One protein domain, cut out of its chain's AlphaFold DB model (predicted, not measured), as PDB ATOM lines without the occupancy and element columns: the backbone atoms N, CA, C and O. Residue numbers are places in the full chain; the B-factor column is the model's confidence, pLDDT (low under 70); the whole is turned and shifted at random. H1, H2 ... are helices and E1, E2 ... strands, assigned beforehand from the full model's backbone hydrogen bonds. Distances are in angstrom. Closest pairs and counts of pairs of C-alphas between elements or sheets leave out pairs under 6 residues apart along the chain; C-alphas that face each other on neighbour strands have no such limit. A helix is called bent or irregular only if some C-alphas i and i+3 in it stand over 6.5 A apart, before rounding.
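This is residues 7 to 97 of the 100 residues of the protein "DUF4833 domain-containing protein" of Deltaproteobacteria bacterium (UniProt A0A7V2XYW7). A single strongly twisted sheet of seven strands folds back on itself into two leaves that are partly face to face: E1, E2, E3 and E4 make one leaf, E6 and E7 the other, and the bent E5 is the hinge. The short helix H1 lies before E1 and only grazes the sheet. The printed part has 91 residues, with one named helix followed by seven named strands, in the order H1, E1 to E7. The sheet's order is E1 - E2 - E3 - E4 - E5 - E6 - E7, all antiparallel, and the class is mostly strand. The whole is compact, with a radius of gyration of the C-alphas of 14.0 A, yet elongated, spanning 44 by 28 by 18 A.

The sheet is a meander, each strand the antiparallel neighbour of the one before: E1 residues 15 to 19, E2 26 to 30, E3 33 to 43, E4 46 to 53, E5 56 to 68, E6 75 to 85 and E7 91 to 96. E1 and E7 are its edge strands. The hinge E5 bends by 93 degrees at residue 59. E5 and E6 form a hairpin at 158 degrees, with N 64 and O 80 2.8 A apart. E6 and E7 form another, with N 81 and O 94 at 2.7 A. On its other side E5 pairs with E4, N 58 and O 51 being 2.9 A apart. The pairing is staggered: E4 pairs with E5 over residues 50 to 53 and with E3 over residues 46 to 50, where N 48 and O 41 are 2.8 A apart. E3 bends by 55 degrees at residue 36, and its N 38 is 2.9 A from O 28 of E2. N 18 of E1 is 2.8 A from O 27 of E2. Across the fold, the closest C-alphas of E4 and E7 are those of Ile 53 and Glu 94, 5.5 A apart. E1 and E7 are apart. H1, residues 7 to 12, grazes the sheet with residues 11 to 12; every O i to N i+4 pair in it is within hydrogen-bond range.

H1 begins at C-alpha 7, (23.319, 35.524, 26.891). E6 is 29.7 A long from first to last C-alpha, E5 29.0 A, E3 25.3 A and E4 20.0 A. C-alpha 59, at the bend of E5, is at (33.091, 16.413, 45.368). E7, 17.0 A long, ends at C-alpha 96, (42.680, 29.687, 39.546).

The two C-alphas farthest apart, those of Asn 44 and Asp 70, are 44.3 A apart. The printed part has no cut and no long link. The mean pLDDT of the printed part is 71.6; residues 7 to 37, residue 46 and residues 69 to 74 are under 70.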
ATOM      1  N   VAL A   7      22.283  36.026  27.802       50.59
ATOM      2  CA  VAL A   7      23.319  35.524  26.891       50.59
ATOM      3  C   VAL A   7      24.656  35.312  27.610       50.59
ATOM      4  O   VAL A   7      25.302  34.283  27.401       50.59
ATOM      5  N   GLU A   8      25.038  36.214  28.514       52.50
ATOM      6  CA  GLU A   8      26.268  36.118  29.311       52.50
ATOM      7  C   GLU A   8      26.190  34.925  30.267       52.50
ATOM      8  O   GLU A   8      27.118  34.115  30.332       52.50
ATOM      9  N   ARG A   9      25.017  34.703  30.884       54.25
ATOM     10  CA  ARG A   9      24.720  33.477  31.650       54.25
ATOM     11  C   ARG A   9      24.932  32.203  30.831       54.25
ATOM     12  O   ARG A   9      25.532  31.248  31.317       54.25
ATOM     13  N   LYS A  10      24.456  32.174  29.585       49.91
ATOM     14  CA  LYS A  10      24.480  30.968  28.741       49.91
ATOM     15  C   LYS A  10      25.882  30.611  28.229       49.91
ATOM     16  O   LYS A  10      26.163  29.429  28.020       49.91
ATOM     17  N   HIS A  11      26.749  31.604  28.035       49.31
ATOM     18  CA  HIS A  11      28.106  31.402  27.519       49.31
ATOM     19  C   HIS A  11      29.172  31.259  28.611       49.31
ATOM     20  O   HIS A  11      30.067  30.432  28.448       49.31
ATOM     21  N   ALA A  12      29.068  31.991  29.724       48.03
ATOM     22  CA  ALA A  12      30.079  31.966  30.784       48.03
ATOM     23  C   ALA A  12      29.753  31.004  31.944       48.03
ATOM     24  O   ALA A  12      30.662  30.634  32.682       48.03
ATOM     25  N   TYR A  13      28.501  30.544  32.095       50.75
ATOM     26  CA  TYR A  13      28.056  29.821  33.302       50.75
ATOM     27  C   TYR A  13      27.343  28.482  33.028       50.75
ATOM     28  O   TYR A  13      26.703  27.923  33.916       50.75
ATOM     29  N   GLY A  14      27.448  27.948  31.806       48.12
ATOM     30  CA  GLY A  14      26.843  26.670  31.415       48.12
ATOM     31  C   GLY A  14      27.772  25.463  31.581       48.12
ATOM     32  O   GLY A  14      28.986  25.571  31.397       48.12
ATOM     33  N   PHE A  15      27.179  24.299  31.853       52.50
ATOM     34  CA  PHE A  15      27.834  22.996  31.747       52.50
ATOM     35  C   PHE A  15      27.299  22.263  30.518       52.50
ATOM     36  O   PHE A  15      26.084  22.137  30.364       52.50
ATOM     37  N   ASP A  16      28.185  21.770  29.659       53.53
ATOM     38  CA  ASP A  16      27.811  20.769  28.661       53.53
ATOM     39  C   ASP A  16      27.922  19.393  29.323       53.53
ATOM     40  O   ASP A  16      28.996  19.022  29.795       53.53
ATOM     41  N   VAL A  17      26.813  18.658  29.402       51.12
ATOM     42  CA  VAL A  17      26.760  17.325  30.013       51.12
ATOM     43  C   VAL A  17      26.735  16.278  28.909       51.12
ATOM     44  O   VAL A  17      25.892  16.325  28.016       51.12
ATOM     45  N   THR A  18      27.646  15.319  28.986       58.44
ATOM     46  CA  THR A  18      27.716  14.162  28.089       58.44
ATOM     47  C   THR A  18      27.745  12.880  28.918       58.44
ATOM     48  O   THR A  18      28.252  12.903  30.041       58.44
ATOM     49  N   PRO A  19      27.186  11.761  28.433       51.72
ATOM     50  CA  PRO A  19      27.385  10.466  29.078       51.72
ATOM     51  C   PRO A  19      28.884  10.140  29.134       51.72
ATOM     52  O   PRO A  19      29.602  10.387  28.166       51.72
ATOM     53  N   GLY A  20      29.363   9.638  30.270       60.25
ATOM     54  CA  GLY A  20      30.732   9.146  30.408       60.25
ATOM     55  C   GLY A  20      30.893   7.734  29.843       60.25
ATOM     56  O   GLY A  20      29.910   7.062  29.536       60.25
ATOM     57  N   ASP A  21      32.141   7.273  29.739       62.56
ATOM     58  CA  ASP A  21      32.480   5.969  29.146       62.56
ATOM     59  C   ASP A  21      31.949   4.771  29.960       62.56
ATOM     60  O   ASP A  21      31.842   3.657  29.451       62.56
ATOM     61  N   THR A  22      31.582   4.996  31.226       60.22
ATOM     62  CA  THR A  22      31.010   3.983  32.124       60.22
ATOM     63  C   THR A  22      29.534   4.253  32.447       60.22
ATOM     64  O   THR A  22      29.167   5.405  32.714       60.22
ATOM     65  N   PRO A  23      28.666   3.221  32.499       52.53
ATOM     66  CA  PRO A  23      27.265   3.384  32.882       52.53
ATOM     67  C   PRO A  23      27.117   4.079  34.240       52.53
ATOM     68  O   PRO A  23      27.759   3.699  35.215       52.53
ATOM     69  N   GLY A  24      26.274   5.112  34.300       55.81
ATOM     70  CA  GLY A  24      26.064   5.912  35.514       55.81
ATOM     71  C   GLY A  24      27.073   7.045  35.724       55.81
ATOM     72  O   GLY A  24      26.949   7.780  36.704       55.81
ATOM     73  N   THR A  25      28.027   7.230  34.807       46.38
ATOM     74  CA  THR A  25      28.924   8.392  34.803       46.38
ATOM     75  C   THR A  25      28.499   9.411  33.755       46.38
ATOM     76  O   THR A  25      28.014   9.060  32.680       46.38
ATOM     77  N   TYR A  26      28.682  10.688  34.073       52.97
ATOM     78  CA  TYR A  26      28.426  11.808  33.173       52.97
ATOM     79  C   TYR A  26      29.624  12.746  33.220       52.97
ATOM     80  O   TYR A  26      30.128  13.067  34.294       52.97
ATOM     81  N   VAL A  27      30.089  13.189  32.063       58.00
ATOM     82  CA  VAL A  27      31.145  14.187  31.944       58.00
ATOM     83  C   VAL A  27      30.483  15.545  31.786       58.00
ATOM     84  O   VAL A  27      29.725  15.751  30.837       58.00
ATOM     85  N   MET A  28      30.770  16.474  32.697       60.16
ATOM     86  CA  MET A  28      30.348  17.867  32.552       60.16
ATOM     87  C   MET A  28      31.550  18.739  32.188       60.16
ATOM     88  O   MET A  28      32.581  18.704  32.860       60.16
ATOM     89  N   ALA A  29      31.433  19.528  31.125       57.53
ATOM     90  CA  ALA A  29      32.442  20.495  30.710       57.53
ATOM     91  C   ALA A  29      31.947  21.908  31.016       57.53
ATOM     92  O   ALA A  29      30.876  22.311  30.563       57.53
ATOM     93  N   PHE A  30      32.721  22.668  31.789       60.56
ATOM     94  CA  PHE A  30      32.366  24.044  32.110       60.56
ATOM     95  C   PHE A  30      32.714  24.975  30.942       60.56
ATOM     96  O   PHE A  30      33.868  25.024  30.513       60.56
ATOM     97  N   LYS A  31      31.747  25.736  30.414       56.47
ATOM     98  CA  LYS A  31      31.957  26.526  29.184       56.47
ATOM     99  C   LYS A  31      33.032  27.604  29.311       56.47
ATOM    100  O   LYS A  31      33.790  27.799  28.362       56.47
ATOM    101  N   ALA A  32      33.157  28.234  30.480       51.94
ATOM    102  CA  ALA A  32      34.207  29.224  30.749       51.94
ATOM    103  C   ALA A  32      35.600  28.603  30.981       51.94
ATOM    104  O   ALA A  32      36.597  29.317  30.977       51.94
ATOM    105  N   SER A  33      35.701  27.278  31.138       52.59
ATOM    106  CA  SER A  33      36.977  26.566  31.198       52.59
ATOM    107  C   SER A  33      36.852  25.205  30.519       52.59
ATOM    108  O   SER A  33      36.748  24.166  31.171       52.59
ATOM    109  N   ARG A  34      36.912  25.198  29.177       53.44
ATOM    110  CA  ARG A  34      36.914  23.954  28.375       53.44
ATOM    111  C   ARG A  34      38.013  22.961  28.788       53.44
ATOM    112  O   ARG A  34      37.934  21.793  28.427       53.44
ATOM    113  N   LYS A  35      39.041  23.410  29.521       57.53
ATOM    114  CA  LYS A  35      40.158  22.581  29.997       57.53
ATOM    115  C   LYS A  35      39.814  21.747  31.239       57.53
ATOM    116  O   LYS A  35      40.541  20.798  31.522       57.53
ATOM    117  N   ARG A  36      38.741  22.056  31.981       66.50
ATOM    118  CA  ARG A  36      38.438  21.376  33.249       66.50
ATOM    119  C   ARG A  36      37.277  20.396  33.101       66.50
ATOM    120  O   ARG A  36      36.142  20.794  32.849       66.50
ATOM    121  N   ARG A  37      37.582  19.105  33.254       67.56
ATOM    122  CA  ARG A  37      36.602  18.013  33.201       67.56
ATOM    123  C   ARG A  37      35.972  17.822  34.583       67.56
ATOM    124  O   ARG A  37      36.683  17.740  35.587       67.56
ATOM    125  N   LEU A  38      34.647  17.758  34.624       72.56
ATOM    126  CA  LEU A  38      33.876  17.282  35.767       72.56
ATOM    127  C   LEU A  38      33.435  15.844  35.475       72.56
ATOM    128  O   LEU A  38      32.949  15.569  34.378       72.56
ATOM    129  N   THR A  39      33.550  14.957  36.453       76.19
ATOM    130  CA  THR A  39      33.117  13.561  36.359       76.19
ATOM    131  C   THR A  39      32.020  13.314  37.377       76.19
ATOM    132  O   THR A  39      32.216  13.549  38.566       76.19
ATOM    133  N   VAL A  40      30.867  12.817  36.951       75.19
ATOM    134  CA  VAL A  40      29.819  12.360  37.865       75.19
ATOM    135  C   VAL A  40      30.128  10.939  38.310       75.19
ATOM    136  O   VAL A  40      30.309  10.055  37.474       75.19
ATOM    137  N   LEU A  41      30.163  10.734  39.622       72.38
ATOM    138  CA  LEU A  41      30.319   9.440  40.275       72.38
ATOM    139  C   LEU A  41      29.061   9.125  41.087       72.38
ATOM    140  O   LEU A  41      28.391  10.033  41.570       72.38
ATOM    141  N   MET A  42      28.753   7.843  41.268       72.94
ATOM    142  CA  MET A  42      27.729   7.415  42.221       72.94
ATOM    143  C   MET A  42      28.372   7.149  43.576       72.94
ATOM    144  O   MET A  42      29.118   6.184  43.731       72.94
ATOM    145  N   LEU A  43      28.062   7.989  44.561       71.44
ATOM    146  CA  LEU A  43      28.482   7.817  45.948       71.44
ATOM    147  C   LEU A  43      27.257   7.420  46.775       71.44
ATOM    148  O   LEU A  43      26.322   8.206  46.907       71.44
ATOM    149  N   ASN A  44      27.235   6.197  47.309       76.50
ATOM    150  CA  ASN A  44      26.115   5.672  48.107       76.50
ATOM    151  C   ASN A  44      24.739   5.785  47.410       76.50
ATOM    152  O   ASN A  44      23.730   6.056  48.054       76.50
ATOM    153  N   GLY A  45      24.698   5.609  46.084       72.94
ATOM    154  CA  GLY A  45      23.474   5.743  45.282       72.94
ATOM    155  C   GLY A  45      23.084   7.183  44.926       72.94
ATOM    156  O   GLY A  45      22.098   7.381  44.219       72.94
ATOM    157  N   CYS A  46      23.862   8.179  45.358       68.88
ATOM    158  CA  CYS A  46      23.673   9.580  45.003       68.88
ATOM    159  C   CYS A  46      24.687  10.012  43.927       68.88
ATOM    160  O   CYS A  46      25.895   9.846  44.129       68.88
ATOM    161  N   PRO A  47      24.241  10.606  42.805       72.56
ATOM    162  CA  PRO A  47      25.152  11.155  41.810       72.56
ATOM    163  C   PRO A  47      25.834  12.406  42.365       72.56
ATOM    164  O   PRO A  47      25.174  13.377  42.733       72.56
ATOM    165  N   VAL A  48      27.163  12.399  42.394       76.75
ATOM    166  CA  VAL A  48      27.994  13.521  42.833       76.75
ATOM    167  C   VAL A  48      28.927  13.955  41.711       76.75
ATOM    168  O   VAL A  48      29.607  13.139  41.093       76.75
ATOM    169  N   GLY A  49      28.960  15.258  41.429       79.75
ATOM    170  CA  GLY A  49      29.940  15.842  40.519       79.75
ATOM    171  C   GLY A  49      31.294  15.936  41.212       79.75
ATOM    172  O   GLY A  49      31.405  16.545  42.273       79.75
ATOM    173  N   THR A  50      32.319  15.348  40.613       82.94
ATOM    174  CA  THR A  50      33.689  15.353  41.123       82.94
ATOM    175  C   THR A  50      34.640  16.005  40.138       82.94
ATOM    176  O   THR A  50      34.454  15.952  38.921       82.94
ATOM    177  N   THR A  51      35.659  16.667  40.660       85.50
ATOM    178  CA  THR A  51      36.747  17.236  39.868       85.50
ATOM    179  C   THR A  51      37.998  17.320  40.720       85.50
ATOM    180  O   THR A  51      37.953  17.115  41.932       85.50
ATOM    181  N   LEU A  52      39.123  17.633  40.089       86.38
ATOM    182  CA  LEU A  52      40.321  17.964  40.838       86.38
ATOM    183  C   LEU A  52      40.132  19.340  41.472       86.38
ATOM    184  O   LEU A  52      39.863  20.303  40.753       86.38
ATOM    185  N   ILE A  53      40.273  19.419  42.793       88.44
ATOM    186  CA  ILE A  53      40.275  20.656  43.575       88.44
ATOM    187  C   ILE A  53      41.558  20.641  44.404       88.44
ATOM    188  O   ILE A  53      41.746  19.777  45.257       88.44
ATOM    189  N   GLY A  54      42.488  21.541  44.099       85.25
ATOM    190  CA  GLY A  54      43.797  21.604  44.752       85.25
ATOM    191  C   GLY A  54      44.658  20.357  44.518       85.25
ATOM    192  O   GLY A  54      45.502  20.039  45.345       85.25
ATOM    193  N   GLY A  55      44.423  19.624  43.421       86.38
ATOM    194  CA  GLY A  55      45.106  18.361  43.106       86.38
ATOM    195  C   GLY A  55      44.461  17.105  43.703       86.38
ATOM    196  O   GLY A  55      44.888  16.000  43.373       86.38
ATOM    197  N   TYR A  56      43.408  17.250  44.509       87.88
ATOM    198  CA  TYR A  56      42.681  16.137  45.121       87.88
ATOM    199  C   TYR A  56      41.357  15.877  44.409       87.88
ATOM    200  O   TYR A  56      40.730  16.803  43.892       87.88
ATOM    201  N   ASN A  57      40.912  14.617  44.389       86.12
ATOM    202  CA  ASN A  57      39.582  14.270  43.892       86.12
ATOM    203  C   ASN A  57      38.527  14.771  44.877       86.12
ATOM    204  O   ASN A  57      38.310  14.178  45.935       86.12
ATOM    205  N   GLY A  58      37.874  15.869  44.507       87.75
ATOM    206  CA  GLY A  58      36.883  16.541  45.326       87.75
ATOM    207  C   GLY A  58      35.480  16.443  44.752       87.75
ATOM    208  O   GLY A  58      35.266  16.681  43.563       87.75
ATOM    209  N   ILE A  59      34.508  16.156  45.614       86.50
ATOM    210  CA  ILE A  59      33.091  16.413  45.368       86.50
ATOM    211  C   ILE A  59      32.916  17.922  45.304       86.50
ATOM    212  O   ILE A  59      33.124  18.630  46.287       86.50
ATOM    213  N   LEU A  60      32.527  18.425  44.142       84.00
ATOM    214  CA  LEU A  60      32.302  19.843  43.948       84.00
ATOM    215  C   LEU A  60      31.021  20.270  44.678       84.00
ATOM    216  O   LEU A  60      29.939  19.746  44.417       84.00
ATOM    217  N   ARG A  61      31.137  21.258  45.568       82.75
ATOM    218  CA  ARG A  61      30.013  21.819  46.334       82.75
ATOM    219  C   ARG A  61      29.600  23.193  45.837       82.75
ATOM    220  O   ARG A  61      28.409  23.489  45.771       82.75
ATOM    221  N   ARG A  62      30.569  24.047  45.500       80.12
ATOM    222  CA  ARG A  62      30.302  25.426  45.083       80.12
ATOM    223  C   ARG A  62      31.371  25.934  44.129       80.12
ATOM    224  O   ARG A  62      32.548  25.625  44.287       80.12
ATOM    225  N   ILE A  63      30.947  26.745  43.166       80.88
ATOM    226  CA  ILE A  63      31.834  27.483  42.270       80.88
ATOM    227  C   ILE A  63      31.513  28.966  42.409       80.88
ATOM    228  O   ILE A  63      30.341  29.348  42.384       80.88
ATOM    229  N   PHE A  64      32.549  29.790  42.523       81.06
ATOM    230  CA  PHE A  64      32.456  31.233  42.341       81.06
ATOM    231  C   PHE A  64      33.279  31.655  41.140       81.06
ATOM    232  O   PHE A  64      34.358  31.128  40.888       81.06
ATOM    233  N   ILE A  65      32.746  32.603  40.385       77.94
ATOM    234  CA  ILE A  65      33.352  33.081  39.150       77.94
ATOM    235  C   ILE A  65      33.247  34.586  39.176       77.94
ATOM    236  O   ILE A  65      32.139  35.120  39.241       77.94
ATOM    237  N   GLN A  66      34.397  35.243  39.115       79.44
ATOM    238  CA  GLN A  66      34.474  36.679  38.932       79.44
ATOM    239  C   GLN A  66      34.698  36.961  37.451       79.44
ATOM    240  O   GLN A  66      35.692  36.517  36.875       79.44
ATOM    241  N   ALA A  67      33.767  37.687  36.843       75.75
ATOM    242  CA  ALA A  67      33.882  38.187  35.480       75.75
ATOM    243  C   ALA A  67      33.959  39.719  35.494       75.75
ATOM    244  O   ALA A  67      33.532  40.352  36.463       75.75
ATOM    245  N   LYS A  68      34.534  40.296  34.435       73.00
ATOM    246  CA  LYS A  68      34.444  41.729  34.146       73.00
ATOM    247  C   LYS A  68      33.271  41.991  33.212       73.00
ATOM    248  O   LYS A  68      33.269  41.503  32.080       73.00
ATOM    249  N   ASP A  69      32.336  42.811  33.678       60.38
ATOM    250  CA  ASP A  69      31.119  43.161  32.938       60.38
ATOM    251  C   ASP A  69      31.407  44.079  31.727       60.38
ATOM    252  O   ASP A  69      30.697  44.038  30.728       60.38
ATOM    253  N   ASP A  70      32.522  44.820  31.734       64.25
ATOM    254  CA  ASP A  70      32.827  45.840  30.712       64.25
ATOM    255  C   ASP A  70      33.663  45.325  29.521       64.25
ATOM    256  O   ASP A  70      34.220  46.106  28.745       64.25
ATOM    257  N   SER A  71      33.809  44.005  29.376       54.88
ATOM    258  CA  SER A  71      34.671  43.393  28.353       54.88
ATOM    259  C   SER A  71      33.876  42.555  27.354       54.88
ATOM    260  O   SER A  71      33.177  41.620  27.731       54.88
ATOM    261  N   PHE A  72      34.022  42.864  26.060       55.38
ATOM    262  CA  PHE A  72      33.516  42.037  24.965       55.38
ATOM    263  C   PHE A  72      34.700  41.413  24.203       55.38
ATOM    264  O   PHE A  72      35.456  42.154  23.566       55.38
ATOM    265  N   PRO A  73      34.895  40.077  24.239       62.66
ATOM    266  CA  PRO A  73      34.066  39.063  24.904       62.66
ATOM    267  C   PRO A  73      34.224  39.049  26.442       62.66
ATOM    268  O   PRO A  73      35.252  39.519  26.931       62.66
ATOM    269  N   PRO A  74      33.254  38.466  27.184       64.25
ATOM    270  CA  PRO A  74      33.289  38.388  28.646       64.25
ATOM    271  C   PRO A  74      34.609  37.799  29.144       64.25
ATOM    272  O   PRO A  74      34.962  36.667  28.795       64.25
ATOM    273  N   GLU A  75      35.341  38.559  29.958       71.12
ATOM    274  CA  GLU A  75      36.609  38.121  30.530       71.12
ATOM    275  C   GLU A  75      36.390  37.585  31.950       71.12
ATOM    276  O   GLU A  75      35.905  38.293  32.832       71.12
ATOM    277  N   VAL A  76      36.762  36.323  32.186       75.69
ATOM    278  CA  VAL A  76      36.775  35.743  33.535       75.69
ATOM    279  C   VAL A  76      38.097  36.097  34.209       75.69
ATOM    280  O   VAL A  76      39.164  35.709  33.732       75.69
ATOM    281  N   GLU A  77      38.039  36.812  35.330       80.62
ATOM    282  CA  GLU A  77      39.229  37.173  36.102       80.62
ATOM    283  C   GLU A  77      39.761  35.973  36.877       80.62
ATOM    284  O   GLU A  77      40.939  35.633  36.776       80.62
ATOM    285  N   TYR A  78      38.891  35.318  37.642       83.62
ATOM    286  CA  TYR A  78      39.244  34.141  38.422       83.62
ATOM    287  C   TYR A  78      38.034  33.257  38.698       83.62
ATOM    288  O   TYR A  78      36.879  33.685  38.649       83.62
ATOM    289  N   ILE A  79      38.333  32.004  39.024       84.12
ATOM    290  CA  ILE A  79      37.367  30.991  39.429       84.12
ATOM    291  C   ILE A  79      37.826  30.409  40.762       84.12
ATOM    292  O   ILE A  79      39.005  30.103  40.939       84.12
ATOM    293  N   GLU A  80      36.888  30.237  41.686       88.06
ATOM    294  CA  GLU A  80      37.085  29.546  42.955       88.06
ATOM    295  C   GLU A  80      36.198  28.302  43.010       88.06
ATOM    296  O   GLU A  80      34.999  28.362  42.732       88.06
ATOM    297  N   LEU A  81      36.790  27.174  43.380       87.69
ATOM    298  CA  LEU A  81      36.140  25.893  43.586       87.69
ATOM    299  C   LEU A  81      36.170  25.567  45.071       87.69
ATOM    300  O   LEU A  81      37.211  25.658  45.714       87.69
ATOM    301  N   PHE A  82      35.028  25.139  45.583       86.56
ATOM    302  CA  PHE A  82      34.878  24.620  46.928       86.56
ATOM    303  C   PHE A  82      34.284  23.226  46.827       86.56
ATOM    304  O   PHE A  82      33.314  23.000  46.092       86.56
ATOM    305  N   GLY A  83      34.848  22.296  47.577       88.12
ATOM    306  CA  GLY A  83      34.402  20.920  47.583       88.12
ATOM    307  C   GLY A  83      34.778  20.184  48.851       88.12
ATOM    308  O   GLY A  83      35.223  20.782  49.827       88.12
ATOM    309  N   GLU A  84      34.595  18.877  48.805       87.56
ATOM    310  CA  GLU A  84      34.962  17.943  49.863       87.56
ATOM    311  C   GLU A  84      35.767  16.801  49.254       87.56
ATOM    312  O   GLU A  84      35.411  16.292  48.193       87.56
ATOM    313  N   ASP A  85      36.851  16.401  49.900       89.56
ATOM    314  CA  ASP A  85      37.678  15.283  49.467       89.56
ATOM    315  C   ASP A  85      36.882  13.974  49.525       89.56
ATOM    316  O   ASP A  85      36.246  13.659  50.530       89.56
ATOM    317  N   VAL A  86      36.911  13.200  48.439       83.88
ATOM    318  CA  VAL A  86      36.123  11.960  48.331       83.88
ATOM    319  C   VAL A  86      36.572  10.903  49.348       83.88
ATOM    320  O   VAL A  86      35.751  10.098  49.784       83.88
ATOM    321  N   ALA A  87      37.855  10.877  49.722       85.56
ATOM    322  CA  ALA A  87      38.412   9.852  50.601       85.56
ATOM    323  C   ALA A  87      38.247  10.190  52.090       85.56
ATOM    324  O   ALA A  87      38.018   9.300  52.905       85.56
ATOM    325  N   THR A  88      38.373  11.466  52.448       87.69
ATOM    326  CA  THR A  88      38.429  11.932  53.841       87.69
ATOM    327  C   THR A  88      37.208  12.744  54.264       87.69
ATOM    328  O   THR A  88      36.976  12.907  55.459       87.69
ATOM    329  N   GLY A  89      36.435  13.276  53.313       84.94
ATOM    330  CA  GLY A  89      35.355  14.233  53.568       84.94
ATOM    331  C   GLY A  89      35.839  15.627  53.990       84.94
ATOM    332  O   GLY A  89      35.022  16.477  54.336       84.94
ATOM    333  N   GLY A  90      37.154  15.876  53.990       90.88
ATOM    334  CA  GLY A  90      37.733  17.162  54.376       90.88
ATOM    335  C   GLY A  90      37.443  18.269  53.352       90.88
ATOM    336  O   GLY A  90      37.292  17.976  52.167       90.88
ATOM    337  N   PRO A  91      37.376  19.545  53.765       91.56
ATOM    338  CA  PRO A  91      37.105  20.644  52.846       91.56
ATOM    339  C   PRO A  91      38.259  20.838  51.854       91.56
ATOM    340  O   PRO A  91      39.427  20.892  52.238       91.56
ATOM    341  N   LEU A  92      37.914  21.007  50.579       91.75
ATOM    342  CA  LEU A  92      38.831  21.337  49.494       91.75
ATOM    343  C   LEU A  92      38.512  22.722  48.934       91.75
ATOM    344  O   LEU A  92      37.347  23.091  48.763       91.75
ATOM    345  N   TYR A  93      39.561  23.474  48.612       93.00
ATOM    346  CA  TYR A  93      39.462  24.791  47.998       93.00
ATOM    347  C   TYR A  93      40.518  24.955  46.913       93.00
ATOM    348  O   TYR A  93      41.670  24.554  47.079       93.00
ATOM    349  N   GLU A  94      40.131  25.587  45.812       90.62
ATOM    350  CA  GLU A  94      41.063  25.992  44.773       90.62
ATOM    351  C   GLU A  94      40.639  27.305  44.136       90.62
ATOM    352  O   GLU A  94      39.490  27.459  43.736       90.62
ATOM    353  N   LYS A  95      41.596  28.211  43.944       90.56
ATOM    354  CA  LYS A  95      41.427  29.412  43.130       90.56
ATOM    355  C   LYS A  95      42.381  29.376  41.952       90.56
ATOM    356  O   LYS A  95      43.577  29.167  42.136       90.56
ATOM    357  N   PHE A  96      41.867  29.622  40.755       85.00
ATOM    358  CA  PHE A  96      42.680  29.687  39.546       85.00
ATOM    359  C   PHE A  96      42.226  30.816  38.623       85.00
ATOM    360  O   PHE A  96      41.063  31.219  38.607       85.00
ATOM    361  N   PHE A  97      43.176  31.328  37.845       84.75
ATOM    362  CA  PHE A  97      42.972  32.426  36.908       84.75
ATOM    363  C   PHE A  97      42.949  31.840  35.494       84.75
ATOM    364  O   PHE A  97      43.962  31.292  35.061       84.75
TER     365      PHE A  97